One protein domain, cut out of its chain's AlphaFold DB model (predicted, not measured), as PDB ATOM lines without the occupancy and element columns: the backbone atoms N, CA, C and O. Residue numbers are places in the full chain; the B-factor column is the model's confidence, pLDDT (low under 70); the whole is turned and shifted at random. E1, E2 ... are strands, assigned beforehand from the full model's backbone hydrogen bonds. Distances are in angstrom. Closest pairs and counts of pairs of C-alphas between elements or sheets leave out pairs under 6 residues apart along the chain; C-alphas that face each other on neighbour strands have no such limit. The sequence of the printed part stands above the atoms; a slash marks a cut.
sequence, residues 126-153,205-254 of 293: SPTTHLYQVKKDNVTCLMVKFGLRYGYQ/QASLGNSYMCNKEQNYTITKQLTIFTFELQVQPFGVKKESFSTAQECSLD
ATOM      1  N   SER A 126     -54.816  22.955  46.083       82.69
ATOM      2  CA  SER A 126     -54.328  21.558  46.176       82.69
ATOM      3  C   SER A 126     -54.609  20.886  47.535       82.69
ATOM      4  O   SER A 126     -54.666  21.570  48.555       82.69
ATOM      5  N   PRO A 127     -54.843  19.559  47.575       87.12
ATOM      6  CA  PRO A 127     -55.213  18.865  48.803       87.12
ATOM      7  C   PRO A 127     -53.967  18.629  49.653       87.12
ATOM      8  O   PRO A 127     -52.879  18.427  49.117       87.12
ATOM      9  N   THR A 128     -54.132  18.606  50.972       89.31
ATOM     10  CA  THR A 128     -53.048  18.231  51.883       89.31
ATOM     11  C   THR A 128     -52.604  16.798  51.608       89.31
ATOM     12  O   THR A 128     -53.431  15.910  51.385       89.31
ATOM     13  N   THR A 129     -51.293  16.579  51.610       90.94
ATOM     14  CA  THR A 129     -50.697  15.266  51.386       90.94
ATOM     15  C   THR A 129     -50.540  14.527  52.708       90.94
ATOM     16  O   THR A 129     -50.138  15.101  53.721       90.94
ATOM     17  N   HIS A 130     -50.853  13.234  52.704       89.81
ATOM     18  CA  HIS A 130     -50.727  12.371  53.874       89.81
ATOM     19  C   HIS A 130     -49.884  11.142  53.545       89.81
ATOM     20  O   HIS A 130     -49.888  10.667  52.410       89.81
ATOM     21  N   LEU A 131     -49.153  10.646  54.548       91.75
ATOM     22  CA  LEU A 131     -48.385   9.407  54.476       91.75
ATOM     23  C   LEU A 131     -49.198   8.267  55.100       91.75
ATOM     24  O   LEU A 131     -49.554   8.312  56.274       91.75
ATOM     25  N   TYR A 132     -49.433   7.229  54.314       90.50
ATOM     26  CA  TYR A 132     -50.152   6.018  54.670       90.50
ATOM     27  C   TYR A 132     -49.182   4.839  54.672       90.50
ATOM     28  O   TYR A 132     -48.399   4.661  53.736       90.50
ATOM     29  N   GLN A 133     -49.234   4.028  55.726       90.56
ATOM     30  CA  GLN A 133     -48.385   2.852  55.905       90.56
ATOM     31  C   GLN A 133     -49.257   1.656  56.264       90.56
ATOM     32  O   GLN A 133     -49.972   1.684  57.263       90.56
ATOM     33  N   VAL A 134     -49.180   0.601  55.459       89.75
ATOM     34  CA  VAL A 134     -49.863  -0.668  55.710       89.75
ATOM     35  C   VAL A 134     -48.824  -1.677  56.161       89.75
ATOM     36  O   VAL A 134     -47.851  -1.926  55.443       89.75
ATOM     37  N   LYS A 135     -49.031  -2.267  57.338       87.88
ATOM     38  CA  LYS A 135     -48.114  -3.239  57.939       87.88
ATOM     39  C   LYS A 135     -48.788  -4.592  58.118       87.88
ATOM     40  O   LYS A 135     -49.960  -4.653  58.475       87.88
ATOM     41  N   LYS A 136     -48.021  -5.659  57.924       88.06
ATOM     42  CA  LYS A 136     -48.375  -7.035  58.275       88.06
ATOM     43  C   LYS A 136     -47.206  -7.641  59.042       88.06
ATOM     44  O   LYS A 136     -46.072  -7.533  58.591       88.06
ATOM     45  N   ASP A 137     -47.463  -8.207  60.219       88.06
ATOM     46  CA  ASP A 137     -46.434  -8.835  61.065       88.06
ATOM     47  C   ASP A 137     -45.220  -7.925  61.351       88.06
ATOM     48  O   ASP A 137     -44.067  -8.348  61.297       88.06
ATOM     49  N   ASN A 138     -45.479  -6.637  61.626       86.19
ATOM     50  CA  ASN A 138     -44.460  -5.593  61.831       86.19
ATOM     51  C   ASN A 138     -43.568  -5.300  60.599       86.19
ATOM     52  O   ASN A 138     -42.555  -4.612  60.706       86.19
ATOM     53  N   VAL A 139     -43.956  -5.783  59.418       85.94
ATOM     54  CA  VAL A 139     -43.324  -5.482  58.131       85.94
ATOM     55  C   VAL A 139     -44.241  -4.570  57.324       85.94
ATOM     56  O   VAL A 139     -45.407  -4.888  57.099       85.94
ATOM     57  N   THR A 140     -43.725  -3.437  56.852       88.50
ATOM     58  CA  THR A 140     -44.488  -2.523  55.989       88.50
ATOM     59  C   THR A 140     -44.623  -3.104  54.582       88.50
ATOM     60  O   THR A 140     -43.644  -3.267  53.851       88.50
ATOM     61  N   CYS A 141     -45.856  -3.437  54.204       90.06
ATOM     62  CA  CYS A 141     -46.205  -4.027  52.913       90.06
ATOM     63  C   CYS A 141     -46.479  -2.972  51.844       90.06
ATOM     64  O   CYS A 141     -46.250  -3.226  50.663       90.06
ATOM     65  N   LEU A 142     -46.971  -1.801  52.243       90.88
ATOM     66  CA  LEU A 142     -47.294  -0.708  51.336       90.88
ATOM     67  C   LEU A 142     -47.053   0.618  52.045       90.88
ATOM     68  O   LEU A 142     -47.533   0.827  53.159       90.88
ATOM     69  N   MET A 143     -46.345   1.519  51.374       91.88
ATOM     70  CA  MET A 143     -46.188   2.895  51.823       91.88
ATOM     71  C   MET A 143     -46.604   3.842  50.707       91.88
ATOM     72  O   MET A 143     -46.171   3.677  49.566       91.88
ATOM     73  N   VAL A 144     -47.475   4.801  51.013       93.56
ATOM     74  CA  VAL A 144     -48.040   5.727  50.024       93.56
ATOM     75  C   VAL A 144     -48.090   7.127  50.627       93.56
ATOM     76  O   VAL A 144     -48.648   7.313  51.698       93.56
ATOM     77  N   LYS A 145     -47.543   8.127  49.942       94.75
ATOM     78  CA  LYS A 145     -47.711   9.548  50.242       94.75
ATOM     79  C   LYS A 145     -48.499  10.177  49.105       94.75
ATOM     80  O   LYS A 145     -48.079  10.037  47.967       94.75
ATOM     81  N   PHE A 146     -49.621  10.831  49.378       93.50
ATOM     82  CA  PHE A 146     -50.371  11.550  48.344       93.50
ATOM     83  C   PHE A 146     -51.411  12.488  48.942       93.50
ATOM     84  O   PHE A 146     -51.871  12.302  50.069       93.50
ATOM     85  N   GLY A 147     -51.786  13.492  48.160       90.19
ATOM     86  CA  GLY A 147     -53.014  14.255  48.320       90.19
ATOM     87  C   GLY A 147     -54.043  13.779  47.299       90.19
ATOM     88  O   GLY A 147     -53.691  13.390  46.183       90.19
ATOM     89  N   LEU A 148     -55.318  13.793  47.674       88.00
ATOM     90  CA  LEU A 148     -56.367  13.109  46.927       88.00
ATOM     91  C   LEU A 148     -57.589  13.994  46.725       88.00
ATOM     92  O   LEU A 148     -58.039  14.671  47.650       88.00
ATOM     93  N   ARG A 149     -58.144  13.965  45.514       86.88
ATOM     94  CA  ARG A 149     -59.476  14.496  45.208       86.88
ATOM     95  C   ARG A 149     -60.210  13.523  44.319       86.88
ATOM     96  O   ARG A 149     -59.603  12.816  43.521       86.88
ATOM     97  N   TYR A 150     -61.524  13.564  44.411       84.50
ATOM     98  CA  TYR A 150     -62.401  12.758  43.589       84.50
ATOM     99  C   TYR A 150     -63.380  13.671  42.869       84.50
ATOM    100  O   TYR A 150     -63.950  14.580  43.468       84.50
ATOM    101  N   GLY A 151     -63.549  13.438  41.575       82.56
ATOM    102  CA  GLY A 151     -64.631  13.994  40.781       82.56
ATOM    103  C   GLY A 151     -65.672  12.911  40.552       82.56
ATOM    104  O   GLY A 151     -65.332  11.836  40.056       82.56
ATOM    105  N   TYR A 152     -66.924  13.206  40.888       80.75
ATOM    106  CA  TYR A 152     -68.055  12.340  40.589       80.75
ATOM    107  C   TYR A 152     -69.018  13.046  39.636       80.75
ATOM    108  O   TYR A 152     -69.380  14.201  39.867       80.75
ATOM    109  N   GLN A 153     -69.431  12.369  38.568       76.38
ATOM    110  CA  GLN A 153     -70.438  12.856  37.626       76.38
ATOM    111  C   GLN A 153     -71.584  11.852  37.522       76.38
ATOM    112  O   GLN A 153     -71.626  11.031  36.609       76.38
ATOM    113  N   GLN A 205     -46.747   2.112  38.194       86.44
ATOM    114  CA  GLN A 205     -45.835   0.983  38.093       86.44
ATOM    115  C   GLN A 205     -44.388   1.431  38.322       86.44
ATOM    116  O   GLN A 205     -43.893   2.337  37.652       86.44
ATOM    117  N   ALA A 206     -43.697   0.744  39.226       88.44
ATOM    118  CA  ALA A 206     -42.262   0.871  39.440       88.44
ATOM    119  C   ALA A 206     -41.606  -0.512  39.449       88.44
ATOM    120  O   ALA A 206     -42.245  -1.532  39.717       88.44
ATOM    121  N   SER A 207     -40.308  -0.551  39.149       87.94
ATOM    122  CA  SER A 207     -39.510  -1.770  39.275       87.94
ATOM    123  C   SER A 207     -39.440  -2.231  40.734       87.94
ATOM    124  O   SER A 207     -39.469  -1.412  41.652       87.94
ATOM    125  N   LEU A 208     -39.300  -3.543  40.956       85.81
ATOM    126  CA  LEU A 208     -39.176  -4.109  42.302       85.81
ATOM    127  C   LEU A 208     -38.030  -3.441  43.078       85.81
ATOM    128  O   LEU A 208     -36.901  -3.377  42.595       85.81
ATOM    129  N   GLY A 209     -38.325  -2.972  44.292       85.62
ATOM    130  CA  GLY A 209     -37.360  -2.283  45.155       85.62
ATOM    131  C   GLY A 209     -37.229  -0.776  44.914       85.62
ATOM    132  O   GLY A 209     -36.501  -0.127  45.662       85.62
ATOM    133  N   ASN A 210     -37.952  -0.219  43.940       91.38
ATOM    134  CA  ASN A 210     -38.063   1.220  43.712       91.38
ATOM    135  C   ASN A 210     -39.442   1.730  44.160       91.38
ATOM    136  O   ASN A 210     -40.409   0.970  44.233       91.38
ATOM    137  N   SER A 211     -39.532   3.025  44.453       94.88
ATOM    138  CA  SER A 211     -40.810   3.723  44.608       94.88
ATOM    139  C   SER A 211     -41.210   4.374  43.283       94.88
ATOM    140  O   SER A 211     -40.357   4.644  42.444       94.88
ATOM    141  N   TYR A 212     -42.495   4.610  43.061       94.56
ATOM    142  CA  TYR A 212     -42.985   5.484  41.998       94.56
ATOM    143  C   TYR A 212     -43.251   6.863  42.597       94.56
ATOM    144  O   TYR A 212     -43.877   6.929  43.652       94.56
ATOM    145  N   MET A 213     -42.818   7.945  41.949       94.62
ATOM    146  CA  MET A 213     -43.039   9.320  42.407       94.62
ATOM    147  C   MET A 213     -43.565  10.199  41.270       94.62
ATOM    148  O   MET A 213     -43.107  10.105  40.135       94.62
ATOM    149  N   CYS A 214     -44.533  11.056  41.573       94.56
ATOM    150  CA  CYS A 214     -45.081  12.036  40.649       94.56
ATOM    151  C   CYS A 214     -45.541  13.278  41.417       94.56
ATOM    152  O   CYS A 214     -46.478  13.220  42.214       94.56
ATOM    153  N   ASN A 215     -44.871  14.402  41.187       92.56
ATOM    154  CA  ASN A 215     -45.131  15.666  41.870       92.56
ATOM    155  C   ASN A 215     -46.298  16.422  41.231       92.56
ATOM    156  O   ASN A 215     -47.087  17.059  41.931       92.56
ATOM    157  N   LYS A 216     -46.420  16.344  39.904       91.19
ATOM    158  CA  LYS A 216     -47.542  16.936  39.170       91.19
ATOM    159  C   LYS A 216     -48.863  16.227  39.452       91.19
ATOM    160  O   LYS A 216     -48.915  15.053  39.813       91.19
ATOM    161  N   GLU A 217     -49.943  16.982  39.267       91.75
ATOM    162  CA  GLU A 217     -51.305  16.469  39.360       91.75
ATOM    163  C   GLU A 217     -51.552  15.411  38.281       91.75
ATOM    164  O   GLU A 217     -51.383  15.677  37.090       91.75
ATOM    165  N   GLN A 218     -51.999  14.234  38.713       90.81
ATOM    166  CA  GLN A 218     -52.426  13.158  37.827       90.81
ATOM    167  C   GLN A 218     -53.939  13.011  37.887       90.81
ATOM    168  O   GLN A 218     -54.509  13.040  38.976       90.81
ATOM    169  N   ASN A 219     -54.571  12.771  36.739       91.94
ATOM    170  CA  ASN A 219     -55.984  12.428  36.655       91.94
ATOM    171  C   ASN A 219     -56.168  11.009  36.101       91.94
ATOM    172  O   ASN A 219     -55.577  10.621  35.097       91.94
ATOM    173  N   TYR A 220     -56.989  10.214  36.777       88.19
ATOM    174  CA  TYR A 220     -57.298   8.852  36.363       88.19
ATOM    175  C   TYR A 220     -58.799   8.619  36.442       88.19
ATOM    176  O   TYR A 220     -59.400   8.642  37.515       88.19
ATOM    177  N   THR A 221     -59.413   8.392  35.288       87.81
ATOM    178  CA  THR A 221     -60.826   8.032  35.181       87.81
ATOM    179  C   THR A 221     -60.958   6.528  35.370       87.81
ATOM    180  O   THR A 221     -60.637   5.750  34.475       87.81
ATOM    181  N   ILE A 222     -61.393   6.126  36.562       81.12
ATOM    182  CA  ILE A 222     -61.575   4.717  36.928       81.12
ATOM    183  C   ILE A 222     -62.817   4.157  36.236       81.12
ATOM    184  O   ILE A 222     -62.779   3.075  35.646       81.12
ATOM    185  N   THR A 223     -63.882   4.959  36.226       79.19
ATOM    186  CA  THR A 223     -65.120   4.652  35.516       79.19
ATOM    187  C   THR A 223     -65.741   5.916  34.935       79.19
ATOM    188  O   THR A 223     -65.297   7.024  35.213       79.19
ATOM    189  N   LYS A 224     -66.808   5.775  34.138       78.38
ATOM    190  CA  LYS A 224     -67.495   6.902  33.478       78.38
ATOM    191  C   LYS A 224     -67.955   7.996  34.446       78.38
ATOM    192  O   LYS A 224     -68.089   9.140  34.026       78.38
ATOM    193  N   GLN A 225     -68.201   7.638  35.703       79.94
ATOM    194  CA  GLN A 225     -68.734   8.540  36.718       79.94
ATOM    195  C   GLN A 225     -67.697   8.929  37.773       79.94
ATOM    196  O   GLN A 225     -67.926   9.908  38.473       79.94
ATOM    197  N   LEU A 226     -66.564   8.222  37.871       82.31
ATOM    198  CA  LEU A 226     -65.555   8.415  38.912       82.31
ATOM    199  C   LEU A 226     -64.180   8.741  38.317       82.31
ATOM    200  O   LEU A 226     -63.548   7.913  37.655       82.31
ATOM    201  N   THR A 227     -63.686   9.932  38.647       84.81
ATOM    202  CA  THR A 227     -62.326  10.381  38.337       84.81
ATOM    203  C   THR A 227     -61.561  10.651  39.624       84.81
ATOM    204  O   THR A 227     -62.056  11.332  40.520       84.81
ATOM    205  N   ILE A 228     -60.337  10.143  39.709       88.25
ATOM    206  CA  ILE A 228     -59.421  10.352  40.826       88.25
ATOM    207  C   ILE A 228     -58.344  11.343  40.394       88.25
ATOM    208  O   ILE A 228     -57.766  11.198  39.318       88.25
ATOM    209  N   PHE A 229     -58.055  12.315  41.250       90.44
ATOM    210  CA  PHE A 229     -56.946  13.245  41.097       90.44
ATOM    211  C   PHE A 229     -55.953  13.041  42.239       90.44
ATOM    212  O   PHE A 229     -56.335  13.103  43.412       90.44
ATOM    213  N   THR A 230     -54.684  12.815  41.909       91.62
ATOM    214  CA  THR A 230     -53.611  12.640  42.897       91.62
ATOM    215  C   THR A 230     -52.567  13.738  42.786       91.62
ATOM    216  O   THR A 230     -52.195  14.123  41.680       91.62
ATOM    217  N   PHE A 231     -52.069  14.194  43.934       92.94
ATOM    218  CA  PHE A 231     -51.130  15.308  44.081       92.94
ATOM    219  C   PHE A 231     -49.929  14.859  44.920       92.94
ATOM    220  O   PHE A 231     -50.139  14.191  45.935       92.94
ATOM    221  N   GLU A 232     -48.704  15.223  44.514       93.62
ATOM    222  CA  GLU A 232     -47.447  14.835  45.189       93.62
ATOM    223  C   GLU A 232     -47.421  13.355  45.603       93.62
ATOM    224  O   GLU A 232     -47.212  12.989  46.764       93.62
ATOM    225  N   LEU A 233     -47.719  12.499  44.636       94.62
ATOM    226  CA  LEU A 233     -47.841  11.074  44.840       94.62
ATOM    227  C   LEU A 233     -46.458  10.431  44.941       94.62
ATOM    228  O   LEU A 233     -45.627  10.585  44.053       94.62
ATOM    229  N   GLN A 234     -46.257   9.599  45.953       96.00
ATOM    230  CA  GLN A 234     -45.165   8.646  46.012       96.00
ATOM    231  C   GLN A 234     -45.660   7.325  46.594       96.00
ATOM    232  O   GLN A 234     -46.209   7.297  47.691       96.00
ATOM    233  N   VAL A 235     -45.475   6.218  45.882       94.81
ATOM    234  CA  VAL A 235     -45.950   4.898  46.307       94.81
ATOM    235  C   VAL A 235     -44.845   3.865  46.202       94.81
ATOM    236  O   VAL A 235     -44.092   3.830  45.233       94.81
ATOM    237  N   GLN A 236     -44.754   3.000  47.204       94.06
ATOM    238  CA  GLN A 236     -43.858   1.859  47.191       94.06
ATOM    239  C   GLN A 236     -44.605   0.591  47.610       94.06
ATOM    240  O   GLN A 236     -44.936   0.435  48.792       94.06
ATOM    241  N   PRO A 237     -44.855  -0.324  46.658       90.06
ATOM    242  CA  PRO A 237     -45.376  -1.642  46.963       90.06
ATOM    243  C   PRO A 237     -44.235  -2.571  47.387       90.06
ATOM    244  O   PRO A 237     -43.255  -2.725  46.660       90.06
ATOM    245  N   PHE A 238     -44.408  -3.241  48.524       86.19
ATOM    246  CA  PHE A 238     -43.509  -4.254  49.077       86.19
ATOM    247  C   PHE A 238     -42.049  -3.798  49.280       86.19
ATOM    248  O   PHE A 238     -41.576  -2.774  48.786       86.19
ATOM    249  N   GLY A 239     -41.294  -4.568  50.068       83.75
ATOM    250  CA  GLY A 239     -39.853  -4.348  50.229       83.75
ATOM    251  C   GLY A 239     -39.468  -2.965  50.773       83.75
ATOM    252  O   GLY A 239     -38.371  -2.489  50.475       83.75
ATOM    253  N   VAL A 240     -40.347  -2.317  51.547       89.62
ATOM    254  CA  VAL A 240     -40.053  -1.046  52.218       89.62
ATOM    255  C   VAL A 240     -38.966  -1.294  53.262       89.62
ATOM    256  O   VAL A 240     -39.113  -2.128  54.155       89.62
ATOM    257  N   LYS A 241     -37.842  -0.584  53.143       86.88
ATOM    258  CA  LYS A 241     -36.700  -0.711  54.057       86.88
ATOM    259  C   LYS A 241     -36.689   0.480  55.006       86.88
ATOM    260  O   LYS A 241     -36.768   1.622  54.560       86.88
ATOM    261  N   LYS A 242     -36.527   0.216  56.307       86.31
ATOM    262  CA  LYS A 242     -36.385   1.249  57.354       86.31
ATOM    263  C   LYS A 242     -37.538   2.269  57.391       86.31
ATOM    264  O   LYS A 242     -37.287   3.428  57.697       86.31
ATOM    265  N   GLU A 243     -38.761   1.859  57.045       87.62
ATOM    266  CA  GLU A 243     -39.934   2.758  57.000       87.62
ATOM    267  C   GLU A 243     -39.722   3.993  56.107       87.62
ATOM    268  O   GLU A 243     -40.198   5.090  56.388       87.62
ATOM    269  N   SER A 244     -38.943   3.827  55.035       91.62
ATOM    270  CA  SER A 244     -38.543   4.915  54.145       91.62
ATOM    271  C   SER A 244     -38.728   4.522  52.683       91.62
ATOM    272  O   SER A 244     -38.576   3.351  52.318       91.62
ATOM    273  N   PHE A 245     -39.060   5.508  51.846       94.12
ATOM    274  CA  PHE A 245     -39.154   5.295  50.408       94.12
ATOM    275  C   PHE A 245     -37.765   4.981  49.847       94.12
ATOM    276  O   PHE A 245     -36.768   5.620  50.176       94.12
ATOM    277  N   SER A 246     -37.711   3.971  48.992       94.00
ATOM    278  CA  SER A 246     -36.554   3.621  48.176       94.00
ATOM    279  C   SER A 246     -36.468   4.552  46.965       94.00
ATOM    280  O   SER A 246     -37.319   5.424  46.778       94.00
ATOM    281  N   THR A 247     -35.442   4.367  46.135       94.19
ATOM    282  CA  THR A 247     -35.194   5.187  44.944       94.19
ATOM    283  C   THR A 247     -36.463   5.374  44.115       94.19
ATOM    284  O   THR A 247     -37.118   4.396  43.754       94.19
ATOM    285  N   ALA A 248     -36.818   6.632  43.862       93.88
ATOM    286  CA  ALA A 248     -38.011   6.999  43.119       93.88
ATOM    287  C   ALA A 248     -37.784   6.882  41.607       93.88
ATOM    288  O   ALA A 248     -36.806   7.402  41.077       93.88
ATOM    289  N   GLN A 249     -38.709   6.212  40.927       93.75
ATOM    290  CA  GLN A 249     -38.922   6.302  39.493       93.75
ATOM    291  C   GLN A 249     -39.935   7.418  39.251       93.75
ATOM    292  O   GLN A 249     -41.069   7.340  39.732       93.75
ATOM    293  N   GLU A 250     -39.510   8.454  38.542       93.19
ATOM    294  CA  GLU A 250     -40.336   9.629  38.294       93.19
ATOM    295  C   GLU A 250     -41.324   9.392  37.148       93.19
ATOM    296  O   GLU A 250     -41.094   8.592  36.237       93.19
ATOM    297  N   CYS A 251     -42.463  10.078  37.210       91.50
ATOM    298  CA  CYS A 251     -43.458  10.045  36.152       91.50
ATOM    299  C   CYS A 251     -43.042  10.932  34.974       91.50
ATOM    300  O   CYS A 251     -42.489  12.014  35.152       91.50
ATOM    301  N   SER A 252     -43.429  10.546  33.757       87.25
ATOM    302  CA  SER A 252     -43.102  11.312  32.542       87.25
ATOM    303  C   SER A 252     -43.678  12.729  32.516       87.25
ATOM    304  O   SER A 252     -43.246  13.549  31.711       87.25
ATOM    305  N   LEU A 253     -44.672  13.035  33.357       86.50
ATOM    306  CA  LEU A 253     -45.184  14.397  33.458       86.50
ATOM    307  C   LEU A 253     -44.168  15.330  34.123       86.50
ATOM    308  O   LEU A 253     -44.145  16.512  33.782       86.50
ATOM    309  N   ASP A 254     -43.339  14.826  35.042       85.88
ATOM    310  CA  ASP A 254     -42.317  15.610  35.746       85.88
ATOM    311  C   ASP A 254     -41.068  15.875  34.884       85.88
ATOM    312  O   ASP A 254     -40.332  16.832  35.144       85.88
TER     313      ASP A 254
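What this domain is: This is residues 126 to 153 and 205 to 254 of the 293 residues of an uncharacterized protein of Periophthalmus magnuspinnatus (UniProt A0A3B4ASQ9). Look for one twisted sheet with two long bent strands, E2 and E5, side by side in its middle. E1 lies along the far side of E2; on the far side of E5 lie E4 and E3, each beside a different part of it, with short E6 beyond E3. The 78 printed residues hold six named strands, E1 to E6 in chain order, and no named helix: the class is all strand. The branched sheet is mixed, with E3 and E6 parallel and its other neighbours antiparallel. The whole is only just compact, close to loose, with a radius of gyration of the C-alphas of 13.4 A and spans of 40 by 27 by 22 A.

Where its parts are: Find C-alpha 139 at (-43.324, -5.482, 58.131); from there E2 runs 35.2 A to residue 152, and bends by 66 degrees at residue 147. E5, residues 226 to 237, measures 23.9 A and bends by 97 degrees at residue 232. E1, residues 130 to 136, measures 20.0 A. E4 is residues 218 to 223, E3 is 211 to 214, and E6 is 248 to 250, ending at C-alpha 250 (-40.336, 9.629, 38.294).

How they stand to each other: Beside E2, E5 is antiparallel at 161 degrees, with N 145 and O 234 2.7 A apart. On the other side of E2, E1 forms a hairpin with it; N 132 and O 144 are 2.7 A apart. E4 and E5 form a hairpin, with N 220 and O 228 at 2.8 A. E3 is antiparallel to E5, with N 212 and O 235 at 2.8 A. E6 is parallel to E3, with N 249 and O 211 at 2.7 A. E1 and E6 are apart.

The domain as a whole: The two C-alphas farthest apart, Gln 153 and Lys 242, are 41.0 A apart. Residues 154 to 204 are not printed, and C-alphas 153 and 205 are 27.3 A apart across this cut. Of the links printed whole, none is long. No printed residue has a pLDDT under 70.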